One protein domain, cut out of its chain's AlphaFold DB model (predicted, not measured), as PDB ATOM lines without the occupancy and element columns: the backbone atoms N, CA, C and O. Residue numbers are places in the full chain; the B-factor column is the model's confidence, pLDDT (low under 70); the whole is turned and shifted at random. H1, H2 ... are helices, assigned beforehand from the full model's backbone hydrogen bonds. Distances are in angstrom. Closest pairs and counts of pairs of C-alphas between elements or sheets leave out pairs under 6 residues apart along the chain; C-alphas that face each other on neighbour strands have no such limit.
ATOM      1  N   LEU A   2      49.338 195.614  76.068       83.56
ATOM      2  CA  LEU A   2      49.115 194.248  76.571       83.56
ATOM      3  C   LEU A   2      48.135 194.215  77.758       83.56
ATOM      4  O   LEU A   2      47.140 193.498  77.704       83.56
ATOM      5  N   VAL A   3      48.329 195.098  78.744       85.44
ATOM      6  CA  VAL A   3      47.434 195.253  79.910       85.44
ATOM      7  C   VAL A   3      45.987 195.539  79.490       85.44
ATOM      8  O   VAL A   3      45.060 194.900  79.968       85.44
ATOM      9  N   SER A   4      45.781 196.434  78.514       85.50
ATOM     10  CA  SER A   4      44.444 196.756  77.988       85.50
ATOM     11  C   SER A   4      43.761 195.578  77.287       85.50
ATOM     12  O   SER A   4      42.540 195.510  77.282       85.50
ATOM     13  N   ARG A   5      44.524 194.652  76.687       87.06
ATOM     14  CA  ARG A   5      43.967 193.430  76.083       87.06
ATOM     15  C   ARG A   5      43.572 192.421  77.155       87.06
ATOM     16  O   ARG A   5      42.480 191.876  77.080       87.06
ATOM     17  N   VAL A   6      44.410 192.225  78.174       87.31
ATOM     18  CA  VAL A   6      44.068 191.373  79.327       87.31
ATOM     19  C   VAL A   6      42.811 191.893  80.029       87.31
ATOM     20  O   VAL A   6      41.909 191.124  80.341       87.31
ATOM     21  N   ALA A   7      42.685 193.210  80.164       88.25
ATOM     22  CA  ALA A   7      41.502 193.853  80.718       88.25
ATOM     23  C   ALA A   7      40.204 193.616  79.912       88.25
ATOM     24  O   ALA A   7      39.131 193.747  80.486       88.25
ATOM     25  N   CYS A   8      40.259 193.222  78.630       85.31
ATOM     26  CA  CYS A   8      39.067 192.848  77.844       85.31
ATOM     27  C   CYS A   8      38.457 191.485  78.231       85.31
ATOM     28  O   CYS A   8      37.469 191.067  77.636       85.31
ATOM     29  N   ILE A   9      39.061 190.758  79.173       84.00
ATOM     30  CA  ILE A   9      38.487 189.520  79.724       84.00
ATOM     31  C   ILE A   9      37.468 189.848  80.829       84.00
ATOM     32  O   ILE A   9      36.555 189.072  81.090       84.00
ATOM     33  N   ALA A  10      37.599 191.009  81.474       84.44
ATOM     34  CA  ALA A  10      36.695 191.461  82.521       84.44
ATOM     35  C   ALA A  10      35.714 192.528  82.008       84.44
ATOM     36  O   ALA A  10      35.948 193.203  81.003       84.44
ATOM     37  N   LYS A  11      34.592 192.677  82.717       83.06
ATOM     38  CA  LYS A  11      33.540 193.646  82.391       83.06
ATOM     39  C   LYS A  11      33.783 194.977  83.095       83.06
ATOM     40  O   LYS A  11      34.258 195.002  84.229       83.06
ATOM     41  N   LEU A  12      33.423 196.077  82.435       82.19
ATOM     42  CA  LEU A  12      33.388 197.390  83.075       82.19
ATOM     43  C   LEU A  12      32.148 197.472  83.971       82.19
ATOM     44  O   LEU A  12      31.034 197.265  83.500       82.19
ATOM     45  N   GLN A  13      32.323 197.823  85.241       77.31
ATOM     46  CA  GLN A  13      31.198 198.120  86.127       77.31
ATOM     47  C   GLN A  13      30.660 199.522  85.816       77.31
ATOM     48  O   GLN A  13      31.343 200.537  86.033       77.31
ATOM     49  N   PRO A  22      34.858 206.564  75.204       85.50
ATOM     50  CA  PRO A  22      35.568 206.516  73.930       85.50
ATOM     51  C   PRO A  22      35.461 205.130  73.274       85.50
ATOM     52  O   PRO A  22      35.239 204.121  73.939       85.50
ATOM     53  N   LEU A  23      35.638 205.062  71.954       86.62
ATOM     54  CA  LEU A  23      35.618 203.808  71.196       86.62
ATOM     55  C   LEU A  23      36.999 203.516  70.616       86.62
ATOM     56  O   LEU A  23      37.708 204.409  70.158       86.62
ATOM     57  N   SER A  24      37.371 202.237  70.586       86.56
ATOM     58  CA  SER A  24      38.627 201.790  69.989       86.56
ATOM     59  C   SER A  24      38.378 200.640  69.024       86.56
ATOM     60  O   SER A  24      38.098 199.519  69.446       86.56
ATOM     61  N   ARG A  25      38.550 200.889  67.718       88.25
ATOM     62  CA  ARG A  25      38.388 199.861  66.670       88.25
ATOM     63  C   ARG A  25      39.234 198.616  66.940       88.25
ATOM     64  O   ARG A  25      38.778 197.501  66.727       88.25
ATOM     65  N   GLN A  26      40.458 198.802  67.433       89.25
ATOM     66  CA  GLN A  26      41.364 197.694  67.739       89.25
ATOM     67  C   GLN A  26      40.833 196.806  68.870       89.25
ATOM     68  O   GLN A  26      40.903 195.586  68.757       89.25
ATOM     69  N   LEU A  27      40.297 197.402  69.940       88.06
ATOM     70  CA  LEU A  27      39.760 196.645  71.076       88.06
ATOM     71  C   LEU A  27      38.397 196.027  70.756       88.06
ATOM     72  O   LEU A  27      38.126 194.916  71.196       88.06
ATOM     73  N   LEU A  28      37.594 196.682  69.915       88.31
ATOM     74  CA  LEU A  28      36.359 196.109  69.379       88.31
ATOM     75  C   LEU A  28      36.637 194.877  68.504       88.31
ATOM     76  O   LEU A  28      36.016 193.841  68.706       88.31
ATOM     77  N   CYS A  29      37.613 194.939  67.590       90.31
ATOM     78  CA  CYS A  29      38.029 193.756  66.824       90.31
ATOM     79  C   CYS A  29      38.578 192.650  67.733       90.31
ATOM     80  O   CYS A  29      38.291 191.475  67.523       90.31
ATOM     81  N   TYR A  30      39.363 193.013  68.748       90.12
ATOM     82  CA  TYR A  30      39.896 192.041  69.698       90.12
ATOM     83  C   TYR A  30      38.785 191.367  70.518       90.12
ATOM     84  O   TYR A  30      38.834 190.154  70.711       90.12
ATOM     85  N   ARG A  31      37.738 192.108  70.908       89.56
ATOM     86  CA  ARG A  31      36.539 191.560  71.562       89.56
ATOM     87  C   ARG A  31      35.907 190.446  70.739       89.56
ATOM     88  O   ARG A  31      35.579 189.412  71.309       89.56
ATOM     89  N   SER A  32      35.754 190.635  69.427       89.88
ATOM     90  CA  SER A  32      35.211 189.595  68.545       89.88
ATOM     91  C   SER A  32      36.030 188.309  68.639       89.88
ATOM     92  O   SER A  32      35.461 187.244  68.828       89.88
ATOM     93  N   LEU A  33      37.362 188.403  68.619       91.38
ATOM     94  CA  LEU A  33      38.232 187.229  68.733       91.38
ATOM     95  C   LEU A  33      38.072 186.507  70.080       91.38
ATOM     96  O   LEU A  33      37.927 185.288  70.102       91.38
ATOM     97  N   ILE A  34      38.069 187.233  71.203       91.19
ATOM     98  CA  ILE A  34      37.906 186.607  72.530       91.19
ATOM     99  C   ILE A  34      36.492 186.027  72.687       91.19
ATOM    100  O   ILE A  34      36.328 184.963  73.276       91.19
ATOM    101  N   SER A  35      35.470 186.700  72.153       91.12
ATOM    102  CA  SER A  35      34.089 186.206  72.144       91.12
ATOM    103  C   SER A  35      33.983 184.860  71.429       91.12
ATOM    104  O   SER A  35      33.385 183.934  71.972       91.12
ATOM    105  N   GLU A  36      34.617 184.716  70.261       93.50
ATOM    106  CA  GLU A  36      34.643 183.441  69.535       93.50
ATOM    107  C   GLU A  36      35.375 182.346  70.318       93.50
ATOM    108  O   GLU A  36      34.880 181.222  70.427       93.50
ATOM    109  N   VAL A  37      36.519 182.665  70.935       93.50
ATOM    110  CA  VAL A  37      37.253 181.708  71.782       93.50
ATOM    111  C   VAL A  37      36.398 181.261  72.968       93.50
ATOM    112  O   VAL A  37      36.273 180.064  73.216       93.50
ATOM    113  N   ARG A  38      35.757 182.199  73.675       93.62
ATOM    114  CA  ARG A  38      34.847 181.902  74.791       93.62
ATOM    115  C   ARG A  38      33.688 181.014  74.341       93.62
ATOM    116  O   ARG A  38      33.413 180.012  74.995       93.62
ATOM    117  N   SER A  39      33.025 181.373  73.243       93.81
ATOM    118  CA  SER A  39      31.912 180.606  72.673       93.81
ATOM    119  C   SER A  39      32.341 179.176  72.335       93.81
ATOM    120  O   SER A  39      31.691 178.208  72.721       93.81
ATOM    121  N   THR A  40      33.513 179.022  71.717       95.88
ATOM    122  CA  THR A  40      34.078 177.706  71.390       95.88
ATOM    123  C   THR A  40      34.383 176.883  72.644       95.88
ATOM    124  O   THR A  40      34.071 175.694  72.685       95.88
ATOM    125  N   LEU A  41      34.946 177.499  73.691       95.12
ATOM    126  CA  LEU A  41      35.194 176.836  74.976       95.12
ATOM    127  C   LEU A  41      33.894 176.405  75.661       95.12
ATOM    128  O   LEU A  41      33.828 175.306  76.211       95.12
ATOM    129  N   ARG A  42      32.851 177.241  75.595       95.31
ATOM    130  CA  ARG A  42      31.522 176.903  76.110       95.31
ATOM    131  C   ARG A  42      30.949 175.678  75.396       95.31
ATOM    132  O   ARG A  42      30.572 174.719  76.063       95.31
ATOM    133  N   ASN A  43      30.971 175.684  74.064       95.81
ATOM    134  CA  ASN A  43      30.496 174.566  73.250       95.81
ATOM    135  C   ASN A  43      31.262 173.276  73.568       95.81
ATOM    136  O   ASN A  43      30.659 172.219  73.725       95.81
ATOM    137  N   LEU A  44      32.590 173.355  73.707       96.94
ATOM    138  CA  LEU A  44      33.416 172.197  74.051       96.94
ATOM    139  C   LEU A  44      32.987 171.570  75.384       96.94
ATOM    140  O   LEU A  44      32.857 170.353  75.476       96.94
ATOM    141  N   ILE A  45      32.744 172.386  76.407       95.81
ATOM    142  CA  ILE A  45      32.339 171.906  77.735       95.81
ATOM    143  C   ILE A  45      30.953 171.267  77.699       95.81
ATOM    144  O   ILE A  45      30.750 170.229  78.324       95.81
ATOM    145  N   GLU A  46      30.017 171.838  76.944       94.62
ATOM    146  CA  GLU A  46      28.683 171.258  76.762       94.62
ATOM    147  C   GLU A  46      28.736 169.918  76.015       94.62
ATOM    148  O   GLU A  46      28.043 168.971  76.393       94.62
ATOM    149  N   VAL A  47      29.611 169.789  75.012       96.69
ATOM    150  CA  VAL A  47      29.851 168.520  74.306       96.69
ATOM    151  C   VAL A  47      30.477 167.478  75.236       96.69
ATOM    152  O   VAL A  47      30.030 166.333  75.251       96.69
ATOM    153  N   VAL A  48      31.466 167.860  76.049       96.00
ATOM    154  CA  VAL A  48      32.081 166.962  77.042       96.00
ATOM    155  C   VAL A  48      31.054 166.509  78.082       96.00
ATOM    156  O   VAL A  48      30.960 165.315  78.355       96.00
ATOM    157  N   LEU A  49      30.240 167.426  78.617       94.19
ATOM    158  CA  LEU A  49      29.160 167.099  79.551       94.19
ATOM    159  C   LEU A  49      28.149 166.133  78.921       94.19
ATOM    160  O   LEU A  49      27.754 165.154  79.551       94.19
ATOM    161  N   THR A  50      27.762 166.384  77.670       94.06
ATOM    162  CA  THR A  50      26.875 165.492  76.915       94.06
ATOM    163  C   THR A  50      27.493 164.103  76.775       94.06
ATOM    164  O   THR A  50      26.808 163.107  76.989       94.06
ATOM    165  N   GLY A  51      28.795 164.025  76.489       95.75
ATOM    166  CA  GLY A  51      29.545 162.771  76.463       95.75
ATOM    167  C   GLY A  51      29.481 162.020  77.794       95.75
ATOM    168  O   GLY A  51      29.104 160.854  77.803       95.75
ATOM    169  N   LEU A  52      29.763 162.690  78.917       95.12
ATOM    170  CA  LEU A  52      29.687 162.087  80.257       95.12
ATOM    171  C   LEU A  52      28.289 161.538  80.564       95.12
ATOM    172  O   LEU A  52      28.146 160.414  81.046       95.12
ATOM    173  N   LEU A  53      27.248 162.305  80.229       93.81
ATOM    174  CA  LEU A  53      25.867 161.865  80.390       93.81
ATOM    175  C   LEU A  53      25.596 160.632  79.528       93.81
ATOM    176  O   LEU A  53      25.147 159.624  80.062       93.81
ATOM    177  N   LEU A  54      25.911 160.654  78.228       94.50
ATOM    178  CA  LEU A  54      25.636 159.551  77.293       94.50
ATOM    179  C   LEU A  54      26.458 158.281  77.553       94.50
ATOM    180  O   LEU A  54      25.949 157.185  77.309       94.50
ATOM    181  N   SER A  55      27.666 158.401  78.101       95.44
ATOM    182  CA  SER A  55      28.483 157.258  78.534       95.44
ATOM    183  C   SER A  55      27.976 156.619  79.829       95.44
ATOM    184  O   SER A  55      28.296 155.470  80.108       95.44
ATOM    185  N   GLY A  56      27.143 157.332  80.598       91.62
ATOM    186  CA  GLY A  56      26.690 156.873  81.915       91.62
ATOM    187  C   GLY A  56      27.686 157.182  83.037       91.62
ATOM    188  O   GLY A  56      27.503 156.709  84.153       91.62
ATOM    189  N   ASP A  57      28.695 158.012  82.759       92.75
ATOM    190  CA  ASP A  57      29.677 158.500  83.735       92.75
ATOM    191  C   ASP A  57      29.112 159.636  84.613       92.75
ATOM    192  O   ASP A  57      29.790 160.148  85.504       92.75
ATOM    193  N   ALA A  58      27.869 160.053  84.360       91.31
ATOM    194  CA  ALA A  58      27.147 161.067  85.115       91.31
ATOM    195  C   ALA A  58      25.666 160.690  85.299       91.31
ATOM    196  O   ALA A  58      25.059 160.049  84.439       91.31
ATOM    197  N   GLU A  59      25.085 161.137  86.417       91.00
ATOM    198  CA  GLU A  59      23.669 160.937  86.759       91.00
ATOM    199  C   GLU A  59      22.750 161.618  85.734       91.00
ATOM    200  O   GLU A  59      22.911 162.808  85.448       91.00
ATOM    201  N   ARG A  60      21.774 160.871  85.205       89.25
ATOM    202  CA  ARG A  60      20.816 161.358  84.198       89.25
ATOM    203  C   ARG A  60      19.456 161.683  84.792       89.25
ATOM    204  O   ARG A  60      18.761 162.536  84.247       89.25
ATOM    205  N   GLU A  61      19.082 161.031  85.891       89.62
ATOM    206  CA  GLU A  61      17.814 161.270  86.576       89.62
ATOM    207  C   GLU A  61      17.928 162.565  87.388       89.62
ATOM    208  O   GLU A  61      18.207 162.584  88.587       89.62
ATOM    209  N   ARG A  62      17.785 163.688  86.680       90.44
ATOM    210  CA  ARG A  62      17.970 165.042  87.201       90.44
ATOM    211  C   ARG A  62      16.797 165.938  86.831       90.44
ATOM    212  O   ARG A  62      16.220 165.824  85.750       90.44
ATOM    213  N   ASN A  63      16.493 166.888  87.708       93.44
ATOM    214  CA  ASN A  63      15.470 167.918  87.511       93.44
ATOM    215  C   ASN A  63      16.048 169.348  87.471       93.44
ATOM    216  O   ASN A  63      15.302 170.306  87.286       93.44
ATOM    217  N   ASP A  64      17.368 169.499  87.602       93.94
ATOM    218  CA  ASP A  64      18.077 170.772  87.773       93.94
ATOM    219  C   ASP A  64      18.843 171.232  86.513       93.94
ATOM    220  O   ASP A  64      19.806 171.992  86.596       93.94
ATOM    221  N   TRP A  65      18.408 170.812  85.320       90.19
ATOM    222  CA  TRP A  65      19.080 171.099  84.040       90.19
ATOM    223  C   TRP A  65      19.361 172.586  83.786       90.19
ATOM    224  O   TRP A  65      20.426 172.945  83.282       90.19
ATOM    225  N   GLY A  66      18.419 173.459  84.151       91.62
ATOM    226  CA  GLY A  66      18.595 174.906  84.021       91.62
ATOM    227  C   GLY A  66      19.701 175.439  84.934       91.62
ATOM    228  O   GLY A  66      20.549 176.212  84.494       91.62
ATOM    229  N   GLU A  67      19.738 174.978  86.185       93.50
ATOM    230  CA  GLU A  67      20.766 175.369  87.151       93.50
ATOM    231  C   GLU A  67      22.143 174.839  86.737       93.50
ATOM    232  O   GLU A  67      23.131 175.572  86.800       93.50
ATOM    233  N   LEU A  68      22.207 173.601  86.240       91.81
ATOM    234  CA  LEU A  68      23.425 173.016  85.687       91.81
ATOM    235  C   LEU A  68      23.973 173.860  84.529       91.81
ATOM    236  O   LEU A  68      25.154 174.200  84.531       91.81
ATOM    237  N   SER A  69      23.117 174.253  83.579       89.69
ATOM    238  CA  SER A  69      23.521 175.079  82.434       89.69
ATOM    239  C   SER A  69      24.085 176.439  82.862       89.69
ATOM    240  O   SER A  69      25.106 176.880  82.326       89.69
ATOM    241  N   VAL A  70      23.486 177.081  83.870       92.50
ATOM    242  CA  VAL A  70      23.974 178.367  84.402       92.50
ATOM    243  C   VAL A  70      25.292 178.213  85.165       92.50
ATOM    244  O   VAL A  70      26.141 179.100  85.099       92.50
ATOM    245  N   LYS A  71      25.494 177.088  85.859       91.88
ATOM    246  CA  LYS A  71      26.732 176.797  86.603       91.88
ATOM    247  C   LYS A  71      27.919 176.450  85.711       91.88
ATOM    248  O   LYS A  71      29.060 176.545  86.166       91.88
ATOM    249  N   LEU A  72      27.680 176.028  84.470       93.00
ATOM    250  CA  LEU A  72      28.764 175.781  83.529       93.00
ATOM    251  C   LEU A  72      29.550 177.085  83.268       93.00
ATOM    252  O   LEU A  72      28.956 178.161  83.152       93.00
ATOM    253  N   PRO A  73      30.884 177.011  83.132       92.00
ATOM    254  CA  PRO A  73      31.713 178.187  82.889       92.00
ATOM    255  C   PRO A  73      31.418 178.825  81.521       92.00
ATOM    256  O   PRO A  73      30.765 178.234  80.657       92.00
ATOM    257  N   PHE A  74      31.929 180.043  81.317       90.56
ATOM    258  CA  PHE A  74      31.850 180.794  80.053       90.56
ATOM    259  C   PHE A  74      30.442 181.212  79.605       90.56
ATOM    260  O   PHE A  74      30.254 181.538  78.433       90.56
ATOM    261  N   ILE A  75      29.464 181.238  80.517       89.44
ATOM    262  CA  ILE A  75      28.111 181.735  80.226       89.44
ATOM    263  C   ILE A  75      28.096 183.239  79.924       89.44
ATOM    264  O   ILE A  75      27.420 183.690  79.002       89.44
ATOM    265  N   ASP A  76      28.882 184.008  80.673       86.81
ATOM    266  CA  ASP A  76      28.971 185.453  80.536       86.81
ATOM    267  C   ASP A  76      29.827 185.862  79.344       86.81
ATOM    268  O   ASP A  76      30.964 185.413  79.208       86.81
ATOM    269  N   ASP A  77      29.312 186.770  78.513       81.12
ATOM    270  CA  ASP A  77      30.090 187.299  77.399       81.12
ATOM    271  C   ASP A  77      31.190 188.270  77.848       81.12
ATOM    272  O   ASP A  77      31.076 188.935  78.881       81.12
ATOM    273  N   ASN A  78      32.246 188.377  77.043       83.12
ATOM    274  CA  ASN A  78      33.336 189.312  77.298       83.12
ATOM    275  C   ASN A  78      32.939 190.740  76.891       83.12
ATOM    276  O   ASN A  78      32.169 190.964  75.948       83.12
ATOM    277  N   ASP A  79      33.523 191.727  77.564       81.81
ATOM    278  CA  ASP A  79      33.358 193.144  77.245       81.81
ATOM    279  C   ASP A  79      34.727 193.791  76.993       81.81
ATOM    280  O   ASP A  79      35.750 193.399  77.539       81.81
ATOM    281  N   CYS A  80      34.759 194.798  76.128       86.00
ATOM    282  CA  CYS A  80      35.944 195.598  75.859       86.00
ATOM    283  C   CYS A  80      35.975 196.925  76.622       86.00
ATOM    284  O   CYS A  80      37.023 197.571  76.613       86.00
ATOM    285  N   GLY A  81      34.885 197.323  77.291       87.56
ATOM    286  CA  GLY A  81      34.788 198.601  78.001       87.56
ATOM    287  C   GLY A  81      35.914 198.816  79.013       87.56
ATOM    288  O   GLY A  81      36.531 199.881  79.037       87.56
ATOM    289  N   LEU A  82      36.266 197.779  79.781       87.94
ATOM    290  CA  LEU A  82      37.361 197.859  80.748       87.94
ATOM    291  C   LEU A  82      38.727 197.997  80.061       87.94
ATOM    292  O   LEU A  82      39.565 198.795  80.477       87.94
ATOM    293  N   GLY A  83      38.938 197.274  78.961       89.06
ATOM    294  CA  GLY A  83      40.146 197.414  78.150       89.06
ATOM    295  C   GLY A  83      40.295 198.804  77.534       89.06
ATOM    296  O   GLY A  83      41.411 199.324  77.464       89.06
ATOM    297  N   ILE A  84      39.184 199.430  77.131       90.38
ATOM    298  CA  ILE A  84      39.178 200.812  76.645       90.38
ATOM    299  C   ILE A  84      39.520 201.767  77.790       90.38
ATOM    300  O   ILE A  84      40.397 202.603  77.609       90.38
ATOM    301  N   ALA A  85      38.923 201.603  78.974       89.12
ATOM    302  CA  ALA A  85      39.228 202.417  80.153       89.12
ATOM    303  C   ALA A  85      40.715 202.375  80.536       89.12
ATOM    304  O   ALA A  85      41.348 203.419  80.706       89.12
ATOM    305  N   VAL A  86      41.299 201.174  80.595       90.31
ATOM    306  CA  VAL A  86      42.734 200.982  80.854       90.31
ATOM    307  C   VAL A  86      43.578 201.633  79.770       90.31
ATOM    308  O   VAL A  86      44.588 202.263  80.070       90.31
ATOM    309  N   ARG A  87      43.183 201.493  78.502       90.38
ATOM    310  CA  ARG A  87      43.901 202.123  77.398       90.38
ATOM    311  C   ARG A  87      43.864 203.646  77.509       90.38
ATOM    312  O   ARG A  87      44.920 204.251  77.435       90.38
ATOM    313  N   THR A  88      42.697 204.248  77.724       90.00
ATOM    314  CA  THR A  88      42.558 205.703  77.876       90.00
ATOM    315  C   THR A  88      43.415 206.222  79.032       90.00
ATOM    316  O   THR A  88      44.121 207.210  78.866       90.00
ATOM    317  N   TYR A  89      43.436 205.511  80.164       88.69
ATOM    318  CA  TYR A  89      44.313 205.841  81.290       88.69
ATOM    319  C   TYR A  89      45.805 205.778  80.918       88.69
ATOM    320  O   TYR A  89      46.559 206.701  81.217       88.69
ATOM    321  N   LEU A  90      46.241 204.701  80.253       88.38
ATOM    322  CA  LEU A  90      47.642 204.517  79.857       88.38
ATOM    323  C   LEU A  90      48.081 205.442  78.712       88.38
ATOM    324  O   LEU A  90      49.280 205.669  78.570       88.38
ATOM    325  N   ASP A  91      47.143 205.957  77.917       88.62
ATOM    326  CA  ASP A  91      47.409 206.934  76.861       88.62
ATOM    327  C   ASP A  91      47.559 208.367  77.449       88.62
ATOM    328  O   ASP A  91      48.383 209.128  76.946       88.62
ATOM    329  N   ASP A  92      46.843 208.730  78.533       86.88
ATOM    330  CA  ASP A  92      46.943 210.060  79.190       86.88
ATOM    331  C   ASP A  92      48.081 210.157  80.228       86.88
ATOM    332  O   ASP A  92      48.671 211.221  80.411       86.88
ATOM    333  N   LEU A  93      48.426 209.054  80.908       85.75
ATOM    334  CA  LEU A  93      49.436 209.051  81.978       85.75
ATOM    335  C   LEU A  93      50.819 209.593  81.545       85.75
ATOM    336  O   LEU A  93      51.377 210.402  82.289       85.75
ATOM    337  N   PRO A  94      51.380 209.229  80.373       85.31
ATOM    338  CA  PRO A  94      52.685 209.725  79.924       85.31
ATOM    339  C   PRO A  94      52.719 211.226  79.618       85.31
ATOM    340  O   PRO A  94      53.802 211.783  79.466       85.31
ATOM    341  N   LEU A  95      51.557 211.878  79.503       84.44
ATOM    342  CA  LEU A  95      51.452 213.320  79.258       84.44
ATOM    343  C   LEU A  95      51.660 214.147  80.537       84.44
ATOM    344  O   LEU A  95      51.774 215.370  80.462       84.44
ATOM    345  N   GLN A  96      51.698 213.505  81.710       80.69
ATOM    346  CA  GLN A  96      51.990 214.171  82.978       80.69
ATOM    347  C   GLN A  96      53.490 214.435  83.132       80.69
ATOM    348  O   GLN A  96      54.319 213.634  82.710       80.69
ATOM    349  N   ALA A  97      53.847 215.534  83.806       75.31
ATOM    350  CA  ALA A  97      55.245 215.925  84.013       75.31
ATOM    351  C   ALA A  97      56.071 214.860  84.765       75.31
ATOM    352  O   ALA A  97      57.260 214.719  84.503       75.31
ATOM    353  N   ASN A  98      55.436 214.097  85.666       78.00
ATOM    354  CA  ASN A  98      56.047 213.000  86.425       78.00
ATOM    355  C   ASN A  98      55.134 211.755  86.428       78.00
ATOM    356  O   ASN A  98      54.450 211.500  87.414       78.00
ATOM    357  N   PRO A  99      55.114 210.940  85.360       73.00
ATOM    358  CA  PRO A  99      54.133 209.859  85.176       73.00
ATOM    359  C   PRO A  99      54.275 208.699  86.178       73.00
ATOM    360  O   PRO A  99      53.337 207.930  86.399       73.00
ATOM    361  N   THR A 100      55.446 208.561  86.802       76.44
ATOM    362  CA  THR A 100      55.708 207.534  87.821       76.44
ATOM    363  C   THR A 100      55.274 207.979  89.218       76.44
ATOM    364  O   THR A 100      55.151 207.135  90.102       76.44
ATOM    365  N   SER A 101      55.010 209.274  89.442       79.75
ATOM    366  CA  SER A 101      54.643 209.746  90.776       79.75
ATOM    367  C   SER A 101      53.239 209.260  91.171       79.75
ATOM    368  O   SER A 101      52.334 209.183  90.330       79.75
ATOM    369  N   PRO A 102      53.023 208.925  92.455       79.62
ATOM    370  CA  PRO A 102      51.705 208.521  92.943       79.62
ATOM    371  C   PRO A 102      50.666 209.642  92.787       79.62
ATOM    372  O   PRO A 102      49.493 209.363  92.544       79.62
ATOM    373  N   GLU A 103      51.098 210.900  92.854       80.31
ATOM    374  CA  GLU A 103      50.266 212.088  92.639       80.31
ATOM    375  C   GLU A 103      49.741 212.140  91.197       80.31
ATOM    376  O   GLU A 103      48.530 212.131  90.991       80.31
ATOM    377  N   ALA A 104      50.619 212.021  90.193       78.12
ATOM    378  CA  ALA A 104      50.219 212.043  88.784       78.12
ATOM    379  C   ALA A 104      49.265 210.893  88.427       78.12
ATOM    380  O   ALA A 104      48.313 211.075  87.666       78.12
ATOM    381  N   ARG A 105      49.476 209.701  89.002       80.81
ATOM    382  CA  ARG A 105      48.559 208.563  88.826       80.81
ATOM    383  C   ARG A 105      47.183 208.847  89.425       80.81
ATOM    384  O   ARG A 105      46.175 208.462  88.837       80.81
ATOM    385  N   THR A 106      47.134 209.506  90.579       82.19
ATOM    386  CA  THR A 106      45.877 209.857  91.257       82.19
ATOM    387  C   THR A 106      45.119 210.930  90.476       82.19
ATOM    388  O   THR A 106      43.918 210.783  90.250       82.19
ATOM    389  N   ASP A 107      45.830 211.932  89.963       82.12
ATOM    390  CA  ASP A 107      45.257 213.015  89.163       82.12
ATOM    391  C   ASP A 107      44.663 212.501  87.845       82.12
ATOM    392  O   ASP A 107      43.527 212.823  87.493       82.12
ATOM    393  N   VAL A 108      45.379 211.627  87.132       83.06
ATOM    394  CA  VAL A 108      44.878 211.018  85.886       83.06
ATOM    395  C   VAL A 108      43.709 210.070  86.166       83.06
ATOM    396  O   VAL A 108      42.740 210.040  85.406       83.06
ATOM    397  N   LYS A 109      43.735 209.331  87.284       83.69
ATOM    398  CA  LYS A 109      42.590 208.518  87.721       83.69
ATOM    399  C   LYS A 109      41.350 209.381  87.999       83.69
ATOM    400  O   LYS A 109      40.243 208.948  87.676       83.69
ATOM    401  N   ALA A 110      41.513 210.587  88.549       83.31
ATOM    402  CA  ALA A 110      40.403 211.498  88.834       83.31
ATOM    403  C   ALA A 110      39.693 211.989  87.557       83.31
ATOM    404  O   ALA A 110      38.463 212.088  87.542       83.31
ATOM    405  N   LYS A 111      40.435 212.186  86.456       83.25
ATOM    406  CA  LYS A 111      39.873 212.538  85.135       83.25
ATOM    407  C   LYS A 111      38.986 211.451  84.531       83.25
ATOM    408  O   LYS A 111      38.167 211.727  83.661       83.25
ATOM    409  N   GLY A 112      39.089 210.209  85.005       79.69
ATOM    410  CA  GLY A 112      38.333 209.082  84.462       79.69
ATOM    411  C   GLY A 112      36.814 209.260  84.455       79.69
ATOM    412  O   GLY A 112      36.135 208.698  83.597       79.69
ATOM    413  N   LYS A 113      36.274 210.083  85.362       80.12
ATOM    414  CA  LYS A 113      34.843 210.416  85.400       80.12
ATOM    415  C   LYS A 113      34.392 211.252  84.196       80.12
ATOM    416  O   LYS A 113      33.234 211.163  83.800       80.12
ATOM    417  N   GLU A 114      35.293 212.034  83.606       83.06
ATOM    418  CA  GLU A 114      35.022 212.818  82.396       83.06
ATOM    419  C   GLU A 114      34.914 211.908  81.170       83.06
ATOM    420  O   GLU A 114      34.029 212.092  80.334       83.06
ATOM    421  N   TRP A 115      35.770 210.885  81.096       82.25
ATOM    422  CA  TRP A 115      35.778 209.912  80.001       82.25
ATOM    423  C   TRP A 115      34.666 208.866  80.120       82.25
ATOM    424  O   TRP A 115      34.149 208.419  79.100       82.25
ATOM    425  N   PHE A 116      34.297 208.480  81.346       83.50
ATOM    426  CA  PHE A 116      33.317 207.427  81.632       83.50
ATOM    427  C   PHE A 116      32.254 207.918  82.621       83.50
ATOM    428  O   PHE A 116      32.229 207.542  83.794       83.50
ATOM    429  N   GLN A 117      31.334 208.746  82.126       76.94
ATOM    430  CA  GLN A 117      30.333 209.460  82.935       76.94
ATOM    431  C   GLN A 117      29.342 208.545  83.677       76.94
ATOM    432  O   GLN A 117      28.719 208.961  84.657       76.94
ATOM    433  N   HIS A 118      29.171 207.304  83.213       79.12
ATOM    434  CA  HIS A 118      28.244 206.324  83.795       79.12
ATOM    435  C   HIS A 118      28.944 205.133  84.457       79.12
ATOM    436  O   HIS A 118      28.270 204.175  84.833       79.12
ATOM    437  N   SER A 119      30.270 205.175  84.618       77.06
ATOM    438  CA  SER A 119      30.971 204.166  85.417       77.06
ATOM    439  C   SER A 119      30.628 204.334  86.899       77.06
ATOM    440  O   SER A 119      30.553 205.460  87.395       77.06
ATOM    441  N   ASP A 120      30.431 203.220  87.608       73.88
ATOM    442  CA  ASP A 120      30.175 203.244  89.053       73.88
ATOM    443  C   ASP A 120      31.418 203.690  89.829       73.88
ATOM    444  O   ASP A 120      31.344 204.519  90.734       73.88
ATOM    445  N   SER A 121      32.582 203.177  89.430       81.38
ATOM    446  CA  SER A 121      33.878 203.596  89.950       81.38
ATOM    447  C   SER A 121      34.968 203.346  88.915       81.38
ATOM    448  O   SER A 121      35.375 202.208  88.681       81.38
ATOM    449  N   PHE A 122      35.468 204.409  88.285       83.44
ATOM    450  CA  PHE A 122      36.565 204.293  87.320       83.44
ATOM    451  C   PHE A 122      37.855 203.787  87.982       83.44
ATOM    452  O   PHE A 122      38.545 202.929  87.436       83.44
ATOM    453  N   THR A 123      38.150 204.267  89.192       85.75
ATOM    454  CA  THR A 123      39.298 203.824  89.991       85.75
ATOM    455  C   THR A 123      39.193 202.347  90.351       85.75
ATOM    456  O   THR A 123      40.142 201.604  90.118       85.75
ATOM    457  N   GLY A 124      38.027 201.898  90.828       85.00
ATOM    458  CA  GLY A 124      37.791 200.491  91.162       85.00
ATOM    459  C   GLY A 124      37.906 199.566  89.949       85.00
ATOM    460  O   GLY A 124      38.520 198.505  90.038       85.00
ATOM    461  N   ASN A 125      37.391 199.999  88.795       86.38
ATOM    462  CA  ASN A 125      37.546 199.284  87.531       86.38
ATOM    463  C   ASN A 125      39.027 199.163  87.124       86.38
ATOM    464  O   ASN A 125      39.491 198.070  86.800       86.38
ATOM    465  N   LEU A 126      39.801 200.253  87.191       87.81
ATOM    466  CA  LEU A 126      41.238 200.206  86.905       87.81
ATOM    467  C   LEU A 126      41.992 199.277  87.858       87.81
ATOM    468  O   LEU A 126      42.809 198.477  87.410       87.81
ATOM    469  N   ASP A 127      41.709 199.347  89.156       88.56
ATOM    470  CA  ASP A 127      42.370 198.499  90.147       88.56
ATOM    471  C   ASP A 127      42.034 197.014  89.918       88.56
ATOM    472  O   ASP A 127      42.905 196.155  90.049       88.56
ATOM    473  N   MET A 128      40.802 196.698  89.502       88.06
ATOM    474  CA  MET A 128      40.422 195.348  89.071       88.06
ATOM    475  C   MET A 128      41.222 194.896  87.843       88.06
ATOM    476  O   MET A 128      41.703 193.764  87.813       88.06
ATOM    477  N   ALA A 129      41.405 195.768  86.849       88.56
ATOM    478  CA  ALA A 129      42.190 195.445  85.662       88.56
ATOM    479  C   ALA A 129      43.671 195.186  85.983       88.56
ATOM    480  O   ALA A 129      44.262 194.265  85.419       88.56
ATOM    481  N   PHE A 130      44.264 195.956  86.900       88.19
ATOM    482  CA  PHE A 130      45.642 195.722  87.343       88.19
ATOM    483  C   PHE A 130      45.772 194.431  88.154       88.19
ATOM    484  O   PHE A 130      46.670 193.646  87.880       88.19
ATOM    485  N   LYS A 131      44.819 194.120  89.043       89.12
ATOM    486  CA  LYS A 131      44.785 192.814  89.728       89.12
ATOM    487  C   LYS A 131      44.681 191.644  88.748       89.12
ATOM    488  O   LYS A 131      45.313 190.613  88.953       89.12
ATOM    489  N   LEU A 132      43.888 191.797  87.686       87.12
ATOM    490  CA  LEU A 132      43.774 190.786  86.634       87.12
ATOM    491  C   LEU A 132      45.101 190.610  85.887       87.12
ATOM    492  O   LEU A 132      45.508 189.487  85.613       87.12
ATOM    493  N   TRP A 133      45.781 191.713  85.579       88.38
ATOM    494  CA  TRP A 133      47.107 191.687  84.973       88.38
ATOM    495  C   TRP A 133      48.134 190.970  85.860       88.38
ATOM    496  O   TRP A 133      48.826 190.073  85.380       88.38
ATOM    497  N   ASP A 134      48.172 191.301  87.150       87.00
ATOM    498  CA  ASP A 134      49.080 190.681  88.120       87.00
ATOM    499  C   ASP A 134      48.802 189.175  88.270       87.00
ATOM    500  O   ASP A 134      49.727 188.371  88.369       87.00
TER     501      ASP A 134
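This is residues 2 to 13 and 22 to 134 of the 144 residues of the protein "MKT1_C domain-containing protein" of Aspergillus sclerotioniger CBS 115572 (UniProt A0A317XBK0). Helices H1, H4, H5 and H6 pack into a small head, mostly crossed, from which long H2 runs away as an arm; the chain folds back through H3. You see 125 residues, six named helices, H1 to H6 in order, and no named strand: all helix, loose, radius of gyration of the C-alphas 19.7 A, spans 66 by 25 by 25 A.

Start at H1, residues 2 to 9; it touches H2, residues 25 to 55, with residues 27 to 34 of H2 alone, closest C-alphas Cys 8 and Arg 31, 6.9 A. H3, residues 65 to 71, touches no helix. H4, residues 81 to 95, touches H1 with residues 81 to 87 alone, closest C-alphas Ser 4 and Gly 83, 4.4 A, at a shallow tilt of 22 degrees, opposite ways. H5, residues 102 to 115, touches H4, closest C-alphas Leu 93 and Val 108, 6.3 A. H6, residues 122 to 134, touches H1 with residues 129 to 133 alone, about perpendicular at 75 degrees, closest C-alphas Ala 7 and Ala 129, 5.2 A. Every O i to N i+4 pair is within hydrogen-bond range in H2, H3 and H6; H1 has 2 of 4, H4 9 of 11, H5 6 of 10.

Find C-alpha 2 at (49.115, 194.248, 76.571), where H1 begins; H2 runs 45.3 A, H4 22.3 A, and H6 ends at C-alpha 134 (49.080, 190.681, 88.120).

Residues 14 to 21 are not printed, a 15.4 A gap between C-alphas 13 and 22; no printed residue is under 70 in pLDDT.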